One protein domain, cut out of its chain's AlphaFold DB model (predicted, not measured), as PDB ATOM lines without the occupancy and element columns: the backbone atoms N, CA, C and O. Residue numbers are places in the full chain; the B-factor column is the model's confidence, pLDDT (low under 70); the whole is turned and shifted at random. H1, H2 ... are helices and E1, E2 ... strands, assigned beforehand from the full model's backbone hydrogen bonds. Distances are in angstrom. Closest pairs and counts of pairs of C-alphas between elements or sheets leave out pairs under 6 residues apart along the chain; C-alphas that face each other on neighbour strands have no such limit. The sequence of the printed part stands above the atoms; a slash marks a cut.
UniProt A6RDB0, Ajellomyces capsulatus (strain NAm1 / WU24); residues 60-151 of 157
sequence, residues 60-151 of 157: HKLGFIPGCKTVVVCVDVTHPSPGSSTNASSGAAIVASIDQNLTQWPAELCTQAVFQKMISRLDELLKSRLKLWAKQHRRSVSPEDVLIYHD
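Overview. This is residues 60 to 151 of the 157 residues of a protein of Ajellomyces capsulatus (strain NAm1 / WU24) (UniProt A6RDB0). A twisted sheet of four strands has one helix, H1, over one face, running along the strands, and no named helix on its other face. The link between E1 and E2, residues 79 to 89, reaches one end of the long axis, and the first printed residues lie toward the other. The printed part has 92 residues, with four named strands and one named helix in the order E1, E2, E3, H1, E4; the sheet's order is E3, E2, E1, E4, and it is mixed. The class is mixed, helices and strands, with under half of the residues in named elements. The whole is loose, with a radius of gyration of the C-alphas of 15.4 A, and elongated, spanning 49 by 28 by 18 A.

Arrangement. In the sheet, E1, residues 70 to 78, and E2, residues 90 to 96, are inner strands and form an antiparallel hairpin, their directions at 166 degrees; N 76 and O 93 are 3.1 A apart, within hydrogen-bond range. E3, residues 107 to 112, is an edge strand and forms an antiparallel hairpin with E2, at 157 degrees, with N 92 and O 110 at 2.8 A. E1, E2 and E3 make a meander, each strand the antiparallel neighbour of the one before. E4, residues 145 to 150, is the other edge strand, parallel to E1 at 21 degrees, with N 73 and O 147 at 2.8 A. E3 and E4 are apart. H1, residues 122 to 136, is on the sheet, with a height over the sheet of 7.5 A; H1 and the sheet make two layers, a helix on one face of a sheet. It lies over E2, only just not over E1 as well, where 2 of its C-alphas fall, and runs along the strands, at 26 degrees to E2 on the local plane. The closest C-alphas of E2 and H1 are those of Ala 96 and Arg 129, 6.1 A apart. E3, H1 and E4 form a split strand-helix-strand unit, two strands running the same way with E2 and E1 between them, and its crossover is right-handed. In H1 every O i to N i+4 pair is within hydrogen-bond range.

Along the chain. E1 begins at C-alpha 70, (195.757, 162.092, 165.232), and is 26.4 A long. E2 is 20.6 A long, E3 16.4 A and E4 16.0 A. H1 is 21.3 A long and begins at C-alpha 122, (190.933, 153.832, 181.227). E4 ends at C-alpha 150, (185.208, 163.472, 177.822).

Size, cuts and confidence. The C-alphas of His 60 and Thr 86, the two farthest apart, are 50.7 A from each other. The printed part has no cut. The link from E1 to E2 is long, with 11 residues; the other three are short. The mean pLDDT of the printed part is 87.9, and residues 139 to 141 are under 70.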
ATOM      1  N   HIS A  60     191.403 169.127 154.136       83.19
ATOM      2  CA  HIS A  60     192.025 170.453 154.205       83.19
ATOM      3  C   HIS A  60     191.398 171.366 155.269       83.19
ATOM      4  O   HIS A  60     192.024 172.335 155.693       83.19
ATOM      5  N   LYS A  61     190.181 171.053 155.730       86.12
ATOM      6  CA  LYS A  61     189.454 171.827 156.748       86.12
ATOM      7  C   LYS A  61     189.613 171.273 158.165       86.12
ATOM      8  O   LYS A  61     189.120 171.891 159.103       86.12
ATOM      9  N   LEU A  62     190.279 170.129 158.335       81.12
ATOM     10  CA  LEU A  62     190.383 169.433 159.623       81.12
ATOM     11  C   LEU A  62     191.590 169.846 160.482       81.12
ATOM     12  O   LEU A  62     191.754 169.335 161.588       81.12
ATOM     13  N   GLY A  63     192.439 170.759 160.006       82.00
ATOM     14  CA  GLY A  63     193.566 171.275 160.785       82.00
ATOM     15  C   GLY A  63     194.641 170.217 161.046       82.00
ATOM     16  O   GLY A  63     195.390 169.885 160.136       82.00
ATOM     17  N   PHE A  64     194.727 169.714 162.282       77.06
ATOM     18  CA  PHE A  64     195.780 168.797 162.764       77.06
ATOM     19  C   PHE A  64     195.435 167.299 162.640       77.06
ATOM     20  O   PHE A  64     196.287 166.437 162.827       77.06
ATOM     21  N   ILE A  65     194.190 166.969 162.302       78.56
ATOM     22  CA  ILE A  65     193.743 165.583 162.085       78.56
ATOM     23  C   ILE A  65     194.295 164.926 160.789       78.56
ATOM     24  O   ILE A  65     194.519 163.710 160.806       78.56
ATOM     25  N   PRO A  66     194.510 165.644 159.663       73.44
ATOM     26  CA  PRO A  66     194.941 165.047 158.396       73.44
ATOM     27  C   PRO A  66     196.257 164.264 158.469       73.44
ATOM     28  O   PRO A  66     197.167 164.598 159.223       73.44
ATOM     29  N   GLY A  67     196.381 163.244 157.615       72.88
ATOM     30  CA  GLY A  67     197.611 162.461 157.463       72.88
ATOM     31  C   GLY A  67     197.720 161.266 158.407       72.88
ATOM     32  O   GLY A  67     198.819 160.745 158.575       72.88
ATOM     33  N   CYS A  68     196.609 160.832 159.014       74.69
ATOM     34  CA  CYS A  68     196.573 159.716 159.967       74.69
ATOM     35  C   CYS A  68     197.608 159.872 161.095       74.69
ATOM     36  O   CYS A  68     198.316 158.929 161.433       74.69
ATOM     37  N   LYS A  69     197.717 161.076 161.659       84.25
ATOM     38  CA  LYS A  69     198.614 161.374 162.788       84.25
ATOM     39  C   LYS A  69     197.863 161.493 164.107       84.25
ATOM     40  O   LYS A  69     198.396 161.131 165.146       84.25
ATOM     41  N   THR A  70     196.607 161.930 164.052       90.38
ATOM     42  CA  THR A  70     195.757 162.092 165.232       90.38
ATOM     43  C   THR A  70     194.772 160.934 165.353       90.38
ATOM     44  O   THR A  70     194.110 160.571 164.378       90.38
ATOM     45  N   VAL A  71     194.615 160.399 166.562       93.44
ATOM     46  CA  VAL A  71     193.452 159.584 166.929       93.44
ATOM     47  C   VAL A  71     192.491 160.421 167.771       93.44
ATOM     48  O   VAL A  71     192.892 161.055 168.746       93.44
ATOM     49  N   VAL A  72     191.215 160.434 167.391       95.25
ATOM     50  CA  VAL A  72     190.157 161.069 168.181       95.25
ATOM     51  C   VAL A  72     189.498 160.006 169.043       95.25
ATOM     52  O   VAL A  72     189.121 158.942 168.550       95.25
ATOM     53  N   VAL A  73     189.373 160.287 170.332       96.50
ATOM     54  CA  VAL A  73     188.856 159.383 171.355       96.50
ATOM     55  C   VAL A  73     187.712 160.077 172.074       96.50
ATOM     56  O   VAL A  73     187.837 161.239 172.445       96.50
ATOM     57  N   CYS A  74     186.618 159.359 172.312       95.69
ATOM     58  CA  CYS A  74     185.562 159.824 173.204       95.69
ATOM     59  C   CYS A  74     185.374 158.827 174.342       95.69
ATOM     60  O   CYS A  74     185.410 157.613 174.122       95.69
ATOM     61  N   VAL A  75     185.167 159.347 175.547       94.31
ATOM     62  CA  VAL A  75     184.911 158.564 176.758       94.31
ATOM     63  C   VAL A  75     183.686 159.099 177.490       94.31
ATOM     64  O   VAL A  75     183.483 160.311 177.547       94.31
ATOM     65  N   ASP A  76     182.890 158.185 178.039       92.94
ATOM     66  CA  ASP A  76     181.680 158.498 178.805       92.94
ATOM     67  C   ASP A  76     181.471 157.493 179.948       92.94
ATOM     68  O   ASP A  76     181.892 156.330 179.859       92.94
ATOM     69  N   VAL A  77     180.807 157.946 181.015       90.50
ATOM     70  CA  VAL A  77     180.376 157.130 182.152       90.50
ATOM     71  C   VAL A  77     178.875 157.292 182.351       90.50
ATOM     72  O   VAL A  77     178.376 158.355 182.704       90.50
ATOM     73  N   THR A  78     178.150 156.185 182.237       89.94
ATOM     74  CA  THR A  78     176.717 156.129 182.511       89.94
ATOM     75  C   THR A  78     176.462 155.538 183.898       89.94
ATOM     76  O   THR A  78     176.859 154.406 184.203       89.94
ATOM     77  N   HIS A  79     175.752 156.288 184.742       89.44
ATOM     78  CA  HIS A  79     175.282 155.816 186.044       89.44
ATOM     79  C   HIS A  79     173.884 155.181 185.952       89.44
ATOM     80  O   HIS A  79     173.100 155.548 185.073       89.44
ATOM     81  N   PRO A  80     173.535 154.251 186.861       87.69
ATOM     82  CA  PRO A  80     172.177 153.724 186.948       87.69
ATOM     83  C   PRO A  80     171.139 154.833 187.150       87.69
ATOM     84  O   PRO A  80     171.370 155.785 187.898       87.69
ATOM     85  N   SER A  81     169.969 154.689 186.527       86.56
ATOM     86  CA  SER A  81     168.858 155.627 186.711       86.56
ATOM     87  C   SER A  81     168.285 155.553 188.137       86.56
ATOM     88  O   SER A  81     168.347 154.487 188.762       86.56
ATOM     89  N   PRO A  82     167.669 156.636 188.649       84.31
ATOM     90  CA  PRO A  82     166.948 156.601 189.921       84.31
ATOM     91  C   PRO A  82     165.932 155.447 189.962       84.31
ATOM     92  O   PRO A  82     165.200 155.234 188.999       84.31
ATOM     93  N   GLY A  83     165.902 154.688 191.061       82.94
ATOM     94  CA  GLY A  83     165.043 153.501 191.200       82.94
ATOM     95  C   GLY A  83     165.639 152.190 190.666       82.94
ATOM     96  O   GLY A  83     164.978 151.155 190.733       82.94
ATOM     97  N   SER A  84     166.882 152.206 190.168       84.88
ATOM     98  CA  SER A  84     167.627 150.982 189.847       84.88
ATOM     99  C   SER A  84     167.922 150.144 191.097       84.88
ATOM    100  O   SER A  84     167.904 150.650 192.220       84.88
ATOM    101  N   SER A  85     168.224 148.855 190.905       83.81
ATOM    102  CA  SER A  85     168.606 147.973 192.011       83.81
ATOM    103  C   SER A  85     169.844 148.499 192.745       83.81
ATOM    104  O   SER A  85     170.729 149.109 192.147       83.81
ATOM    105  N   THR A  86     169.950 148.209 194.043       76.94
ATOM    106  CA  THR A  86     171.109 148.608 194.868       76.94
ATOM    107  C   THR A  86     172.432 148.020 194.372       76.94
ATOM    108  O   THR A  86     173.495 148.528 194.710       76.94
ATOM    109  N   ASN A  87     172.367 146.965 193.556       82.06
ATOM    110  CA  ASN A  87     173.521 146.285 192.972       82.06
ATOM    111  C   ASN A  87     173.830 146.759 191.539       82.06
ATOM    112  O   ASN A  87     174.679 146.164 190.875       82.06
ATOM    113  N   ALA A  88     173.129 147.772 191.022       85.06
ATOM    114  CA  ALA A  88     173.350 148.271 189.671       85.06
ATOM    115  C   ALA A  88     174.715 148.966 189.567       85.06
ATOM    116  O   ALA A  88     174.973 149.945 190.256       85.06
ATOM    117  N   SER A  89     175.589 148.478 188.687       89.00
ATOM    118  CA  SER A  89     176.904 149.071 188.420       89.00
ATOM    119  C   SER A  89     176.809 150.281 187.495       89.00
ATOM    120  O   SER A  89     175.913 150.356 186.656       89.00
ATOM    121  N   SER A  90     177.787 151.184 187.565       89.69
ATOM    122  CA  SER A  90     177.998 152.149 186.476       89.69
ATOM    123  C   SER A  90     178.723 151.477 185.308       89.69
ATOM    124  O   SER A  90     179.438 150.488 185.495       89.69
ATOM    125  N   GLY A  91     178.529 151.995 184.102       91.56
ATOM    126  CA  GLY A  91     179.248 151.564 182.906       91.56
ATOM    127  C   GLY A  91     180.119 152.696 182.381       91.56
ATOM    128  O   GLY A  91     179.700 153.846 182.420       91.56
ATOM    129  N   ALA A  92     181.300 152.370 181.875       92.62
ATOM    130  CA  ALA A  92     182.108 153.281 181.080       92.62
ATOM    131  C   ALA A  92     182.249 152.751 179.657       92.62
ATOM    132  O   ALA A  92     182.310 151.534 179.439       92.62
ATOM    133  N   ALA A  93     182.326 153.667 178.701       93.94
ATOM    134  CA  ALA A  93     182.561 153.364 177.301       93.94
ATOM    135  C   ALA A  93     183.686 154.242 176.751       93.94
ATOM    136  O   ALA A  93     183.804 155.418 177.092       93.94
ATOM    137  N   ILE A  94     184.498 153.657 175.872       96.31
ATOM    138  CA  ILE A  94     185.465 154.368 175.041       96.31
ATOM    139  C   ILE A  94     185.158 154.084 173.573       96.31
ATOM    140  O   ILE A  94     184.868 152.948 173.195       96.31
ATOM    141  N   VAL A  95     185.271 155.097 172.725       97.19
ATOM    142  CA  VAL A  95     185.291 154.957 171.266       97.19
ATOM    143  C   VAL A  95     186.510 155.677 170.718       97.19
ATOM    144  O   VAL A  95     186.963 156.660 171.299       97.19
ATOM    145  N   ALA A  96     187.050 155.196 169.604       97.00
ATOM    146  CA  ALA A  96     188.140 155.880 168.923       97.00
ATOM    147  C   ALA A  96     188.006 155.771 167.406       97.00
ATOM    148  O   ALA A  96     187.629 154.714 166.892       97.00
ATOM    149  N   SER A  97     188.350 156.847 166.701       94.69
ATOM    150  CA  SER A  97     188.499 156.842 165.246       94.69
ATOM    151  C   SER A  97     189.596 155.862 164.830       94.69
ATOM    152  O   SER A  97     190.636 155.794 165.485       94.69
ATOM    153  N   ILE A  98     189.425 155.152 163.717       92.56
ATOM    154  CA  ILE A  98     190.443 154.209 163.213       92.56
ATOM    155  C   ILE A  98     191.246 154.726 162.021       92.56
ATOM    156  O   ILE A  98     192.182 154.048 161.612       92.56
ATOM    157  N   ASP A  99     190.879 155.876 161.455       89.44
ATOM    158  CA  ASP A  99     191.545 156.516 160.321       89.44
ATOM    159  C   ASP A  99     191.209 158.020 160.245       89.44
ATOM    160  O   ASP A  99     190.383 158.536 161.002       89.44
ATOM    161  N   GLN A 100     191.839 158.722 159.300       87.38
ATOM    162  CA  GLN A 100     191.600 160.148 159.036       87.38
ATOM    163  C   GLN A 100     190.217 160.467 158.442       87.38
ATOM    164  O   GLN A 100     189.843 161.635 158.370       87.38
ATOM    165  N   ASN A 101     189.462 159.460 157.986       89.25
ATOM    166  CA  ASN A 101     188.146 159.682 157.386       89.25
ATOM    167  C   ASN A 101     187.078 159.932 158.455       89.25
ATOM    168  O   ASN A 101     186.011 160.453 158.131       89.25
ATOM    169  N   LEU A 102     187.356 159.556 159.713       91.94
ATOM    170  CA  LEU A 102     186.469 159.736 160.867       91.94
ATOM    171  C   LEU A 102     185.094 159.068 160.683       91.94
ATOM    172  O   LEU A 102     184.082 159.531 161.210       91.94
ATOM    173  N   THR A 103     185.047 157.959 159.942       93.56
ATOM    174  CA  THR A 103     183.789 157.270 159.588       93.56
ATOM    175  C   THR A 103     183.474 156.075 160.481       93.56
ATOM    176  O   THR A 103     182.307 155.716 160.633       93.56
ATOM    177  N   GLN A 104     184.496 155.475 161.090       95.38
ATOM    178  CA  GLN A 104     184.396 154.248 161.874       95.38
ATOM    179  C   GLN A 104     184.936 154.466 163.288       95.38
ATOM    180  O   GLN A 104     186.057 154.946 163.467       95.38
ATOM    181  N   TRP A 105     184.119 154.099 164.281       96.38
ATOM    182  CA  TRP A 105     184.343 154.391 165.701       96.38
ATOM    183  C   TRP A 105     184.082 153.162 166.584       96.38
ATOM    184  O   TRP A 105     183.065 153.093 167.277       96.38
ATOM    185  N   PRO A 106     184.956 152.142 166.551       95.94
ATOM    186  CA  PRO A 106     184.771 150.939 167.347       95.94
ATOM    187  C   PRO A 106     184.794 151.250 168.845       95.94
ATOM    188  O   PRO A 106     185.693 151.942 169.336       95.94
ATOM    189  N   ALA A 107     183.840 150.676 169.573       95.56
ATOM    190  CA  ALA A 107     183.676 150.875 171.007       95.56
ATOM    191  C   ALA A 107     184.352 149.779 171.842       95.56
ATOM    192  O   ALA A 107     184.612 148.675 171.356       95.56
ATOM    193  N   GLU A 108     184.608 150.084 173.108       95.56
ATOM    194  CA  GLU A 108     184.838 149.107 174.171       95.56
ATOM    195  C   GLU A 108     184.172 149.596 175.456       95.56
ATOM    196  O   GLU A 108     184.082 150.801 175.688       95.56
ATOM    197  N   LEU A 109     183.671 148.662 176.262       93.44
ATOM    198  CA  LEU A 109     182.899 148.961 177.462       93.44
ATOM    199  C   LEU A 109     183.498 148.247 178.669       93.44
ATOM    200  O   LEU A 109     183.994 147.124 178.553       93.44
ATOM    201  N   CYS A 110     183.380 148.858 179.845       92.44
ATOM    202  CA  CYS A 110     183.653 148.190 181.110       92.44
ATOM    203  C   CYS A 110     182.625 148.562 182.182       92.44
ATOM    204  O   CYS A 110     182.110 149.677 182.217       92.44
ATOM    205  N   THR A 111     182.354 147.633 183.093       92.44
ATOM    206  CA  THR A 111     181.565 147.893 184.304       92.44
ATOM    207  C   THR A 111     182.460 148.425 185.418       92.44
ATOM    208  O   THR A 111     183.584 147.944 185.582       92.44
ATOM    209  N   GLN A 112     181.950 149.357 186.217       89.31
ATOM    210  CA  GLN A 112     182.653 149.931 187.365       89.31
ATOM    211  C   GLN A 112     181.725 150.133 188.568       89.31
ATOM    212  O   GLN A 112     180.510 149.926 188.481       89.31
ATOM    213  N   ALA A 113     182.310 150.507 189.708       86.12
ATOM    214  CA  ALA A 113     181.549 150.737 190.928       86.12
ATOM    215  C   ALA A 113     180.471 151.817 190.719       86.12
ATOM    216  O   ALA A 113     180.593 152.703 189.867       86.12
ATOM    217  N   VAL A 114     179.383 151.715 191.479       85.00
ATOM    218  CA  VAL A 114     178.229 152.616 191.358       85.00
ATOM    219  C   VAL A 114     178.652 154.059 191.636       85.00
ATOM    220  O   VAL A 114     179.385 154.305 192.589       85.00
ATOM    221  N   PHE A 115     178.201 155.004 190.806       79.62
ATOM    222  CA  PHE A 115     178.506 156.440 190.914       79.62
ATOM    223  C   PHE A 115     179.996 156.795 190.854       79.62
ATOM    224  O   PHE A 115     180.389 157.929 191.133       79.62
ATOM    225  N   GLN A 116     180.846 155.855 190.440       82.88
ATOM    226  CA  GLN A 116     182.249 156.140 190.223       82.88
ATOM    227  C   GLN A 116     182.391 156.993 188.960       82.88
ATOM    228  O   GLN A 116     182.098 156.513 187.871       82.88
ATOM    229  N   LYS A 117     182.844 158.242 189.097       78.00
ATOM    230  CA  LYS A 117     183.063 159.147 187.954       78.00
ATOM    231  C   LYS A 117     184.350 158.828 187.186       78.00
ATOM    232  O   LYS A 117     184.387 158.933 185.969       78.00
ATOM    233  N   MET A 118     185.413 158.420 187.887       84.38
ATOM    234  CA  MET A 118     186.675 158.048 187.237       84.38
ATOM    235  C   MET A 118     186.584 156.660 186.606       84.38
ATOM    236  O   MET A 118     186.184 155.707 187.268       84.38
ATOM    237  N   ILE A 119     187.025 156.526 185.358       86.56
ATOM    238  CA  ILE A 119     187.068 155.242 184.654       86.56
ATOM    239  C   ILE A 119     188.242 154.409 185.190       86.56
ATOM    240  O   ILE A 119     189.399 154.705 184.897       86.56
ATOM    241  N   SER A 120     187.960 153.346 185.954       85.06
ATOM    242  CA  SER A 120     188.995 152.527 186.621       85.06
ATOM    243  C   SER A 120     190.019 151.915 185.665       85.06
ATOM    244  O   SER A 120     191.172 151.734 186.032       85.06
ATOM    245  N   ARG A 121     189.575 151.544 184.459       90.62
ATOM    246  CA  ARG A 121     190.354 150.782 183.468       90.62
ATOM    247  C   ARG A 121     190.655 151.606 182.219       90.62
ATOM    248  O   ARG A 121     190.775 151.059 181.125       90.62
ATOM    249  N   LEU A 122     190.726 152.932 182.362       92.12
ATOM    250  CA  LEU A 122     190.933 153.832 181.227       92.12
ATOM    251  C   LEU A 122     192.221 153.504 180.465       92.12
ATOM    252  O   LEU A 122     192.240 153.579 179.240       92.12
ATOM    253  N   ASP A 123     193.282 153.115 181.169       93.62
ATOM    254  CA  ASP A 123     194.561 152.778 180.555       93.62
ATOM    255  C   ASP A 123     194.443 151.541 179.646       93.62
ATOM    256  O   ASP A 123     194.946 151.551 178.523       93.62
ATOM    257  N   GLU A 124     193.754 150.491 180.093       94.94
ATOM    258  CA  GLU A 124     193.518 149.269 179.323       94.94
ATOM    259  C   GLU A 124     192.635 149.542 178.103       94.94
ATOM    260  O   GLU A 124     192.971 149.131 176.987       94.94
ATOM    261  N   LEU A 125     191.552 150.292 178.317       94.94
ATOM    262  CA  LEU A 125     190.619 150.717 177.281       94.94
ATOM    263  C   LEU A 125     191.324 151.556 176.205       94.94
ATOM    264  O   LEU A 125     191.212 151.270 175.012       94.94
ATOM    265  N   LEU A 126     192.122 152.548 176.605       95.19
ATOM    266  CA  LEU A 126     192.865 153.389 175.670       95.19
ATOM    267  C   LEU A 126     193.938 152.587 174.922       95.19
ATOM    268  O   LEU A 126     194.048 152.693 173.699       95.19
ATOM    269  N   LYS A 127     194.687 151.715 175.617       94.69
ATOM    270  CA  LYS A 127     195.662 150.809 174.982       94.69
ATOM    271  C   LYS A 127     195.002 149.937 173.917       94.69
ATOM    272  O   LYS A 127     195.622 149.687 172.883       94.69
ATOM    273  N   SER A 128     193.777 149.458 174.140       95.50
ATOM    274  CA  SER A 128     193.064 148.651 173.145       95.50
ATOM    275  C   SER A 128     192.757 149.461 171.878       95.50
ATOM    276  O   SER A 128     192.996 148.975 170.770       95.50
ATOM    277  N   ARG A 129     192.312 150.718 172.032       95.25
ATOM    278  CA  ARG A 129     192.002 151.619 170.914       95.25
ATOM    279  C   ARG A 129     193.249 151.964 170.106       95.25
ATOM    280  O   ARG A 129     193.233 151.856 168.882       95.25
ATOM    281  N   LEU A 130     194.355 152.274 170.783       92.88
ATOM    282  CA  LEU A 130     195.641 152.551 170.135       92.88
ATOM    283  C   LEU A 130     196.185 151.324 169.386       92.88
ATOM    284  O   LEU A 130     196.674 151.448 168.264       92.88
ATOM    285  N   LYS A 131     196.040 150.116 169.951       92.50
ATOM    286  CA  LYS A 131     196.400 148.865 169.260       92.50
ATOM    287  C   LYS A 131     195.551 148.633 168.012       92.50
ATOM    288  O   LYS A 131     196.082 148.182 166.996       92.50
ATOM    289  N   LEU A 132     194.249 148.919 168.079       92.81
ATOM    290  CA  LEU A 132     193.351 148.802 166.931       92.81
ATOM    291  C   LEU A 132     193.753 149.775 165.817       92.81
ATOM    292  O   LEU A 132     193.880 149.366 164.664       92.81
ATOM    293  N   TRP A 133     194.038 151.023 166.179       91.56
ATOM    294  CA  TRP A 133     194.519 152.041 165.251       91.56
ATOM    295  C   TRP A 133     195.840 151.632 164.580       91.56
ATOM    296  O   TRP A 133     195.953 151.654 163.354       91.56
ATOM    297  N   ALA A 134     196.816 151.153 165.359       89.69
ATOM    298  CA  ALA A 134     198.104 150.689 164.838       89.69
ATOM    299  C   ALA A 134     197.961 149.454 163.926       89.69
ATOM    300  O   ALA A 134     198.695 149.296 162.945       89.69
ATOM    301  N   LYS A 135     197.001 148.565 164.216       89.31
ATOM    302  CA  LYS A 135     196.682 147.419 163.349       89.31
ATOM    303  C   LYS A 135     196.163 147.885 161.987       89.31
ATOM    304  O   LYS A 135     196.565 147.310 160.977       89.31
ATOM    305  N   GLN A 136     195.327 148.924 161.960       86.62
ATOM    306  CA  GLN A 136     194.767 149.485 160.729       86.62
ATOM    307  C   GLN A 136     195.843 150.151 159.850       86.62
ATOM    308  O   GLN A 136     195.809 150.019 158.629       86.62
ATOM    309  N   HIS A 137     196.851 150.775 160.466       83.31
ATOM    310  CA  HIS A 137     197.925 151.511 159.781       83.31
ATOM    311  C   HIS A 137     199.228 150.713 159.595       83.31
ATOM    312  O   HIS A 137     200.289 151.291 159.381       83.31
ATOM    313  N   ARG A 138     199.159 149.373 159.638       74.38
ATOM    314  CA  ARG A 138     200.305 148.459 159.458       74.38
ATOM    315  C   ARG A 138     201.433 148.678 160.484       74.38
ATOM    316  O   ARG A 138     202.535 149.056 160.120       74.38
ATOM    317  N   ARG A 139     201.157 148.348 161.754       59.72
ATOM    318  CA  ARG A 139     202.073 147.999 162.878       59.72
ATOM    319  C   ARG A 139     203.226 148.943 163.261       59.72
ATOM    320  O   ARG A 139     203.761 148.747 164.348       59.72
ATOM    321  N   SER A 140     203.593 149.938 162.463       61.84
ATOM    322  CA  SER A 140     204.798 150.752 162.692       61.84
ATOM    323  C   SER A 140     204.518 152.228 162.947       61.84
ATOM    324  O   SER A 140     205.455 152.976 163.200       61.84
ATOM    325  N   VAL A 141     203.255 152.648 162.907       68.69
ATOM    326  CA  VAL A 141     202.864 154.023 163.213       68.69
ATOM    327  C   VAL A 141     202.017 153.979 164.478       68.69
ATOM    328  O   VAL A 141     201.039 153.234 164.548       68.69
ATOM    329  N   SER A 142     202.441 154.731 165.487       78.88
ATOM    330  CA  SER A 142     201.591 155.171 166.594       78.88
ATOM    331  C   SER A 142     201.031 156.541 166.221       78.88
ATOM    332  O   SER A 142     201.718 157.269 165.499       78.88
ATOM    333  N   PRO A 143     199.828 156.913 166.683       88.00
ATOM    334  CA  PRO A 143     199.369 158.277 166.485       88.00
ATOM    335  C   PRO A 143     200.356 159.235 167.172       88.00
ATOM    336  O   PRO A 143     200.851 158.941 168.261       88.00
ATOM    337  N   GLU A 144     200.661 160.345 166.507       89.94
ATOM    338  CA  GLU A 144     201.456 161.449 167.052       89.94
ATOM    339  C   GLU A 144     200.645 162.194 168.121       89.94
ATOM    340  O   GLU A 144     201.181 162.551 169.167       89.94
ATOM    341  N   ASP A 145     199.334 162.323 167.890       90.44
ATOM    342  CA  ASP A 145     198.416 163.076 168.736       90.44
ATOM    343  C   ASP A 145     197.196 162.239 169.149       90.44
ATOM    344  O   ASP A 145     196.656 161.436 168.380       90.44
ATOM    345  N   VAL A 146     196.713 162.462 170.373       92.94
ATOM    346  CA  VAL A 146     195.476 161.866 170.900       92.94
ATOM    347  C   VAL A 146     194.550 162.993 171.351       92.94
ATOM    348  O   VAL A 146     194.818 163.655 172.353       92.94
ATOM    349  N   LEU A 147     193.445 163.200 170.634       93.38
ATOM    350  CA  LEU A 147     192.408 164.165 171.003       93.38
ATOM    351  C   LEU A 147     191.310 163.455 171.795       93.38
ATOM    352  O   LEU A 147     190.606 162.618 171.234       93.38
ATOM    353  N   ILE A 148     191.147 163.794 173.075       93.38
ATOM    354  CA  ILE A 148     190.155 163.158 173.951       93.38
ATOM    355  C   ILE A 148     188.989 164.112 174.219       93.38
ATOM    356  O   ILE A 148     189.172 165.176 174.806       93.38
ATOM    357  N   TYR A 149     187.784 163.682 173.851       92.62
ATOM    358  CA  TYR A 149     186.529 164.248 174.328       92.62
ATOM    359  C   TYR A 149     186.027 163.427 175.513       92.62
ATOM    360  O   TYR A 149     185.873 162.209 175.425       92.62
ATOM    361  N   HIS A 150     185.763 164.094 176.628       87.44
ATOM    362  CA  HIS A 150     185.208 163.472 177.822       87.44
ATOM    363  C   HIS A 150     184.019 164.305 178.272       87.44
ATOM    364  O   HIS A 150     184.188 165.468 178.644       87.44
ATOM    365  N   ASP A 151     182.826 163.722 178.182       71.81
ATOM    366  CA  ASP A 151     181.611 164.371 178.658       71.81
ATOM    367  C   ASP A 151     181.515 164.166 180.170       71.81
ATOM    368  O   ASP A 151     180.997 163.175 180.674       71.81
TER     369      ASP A 151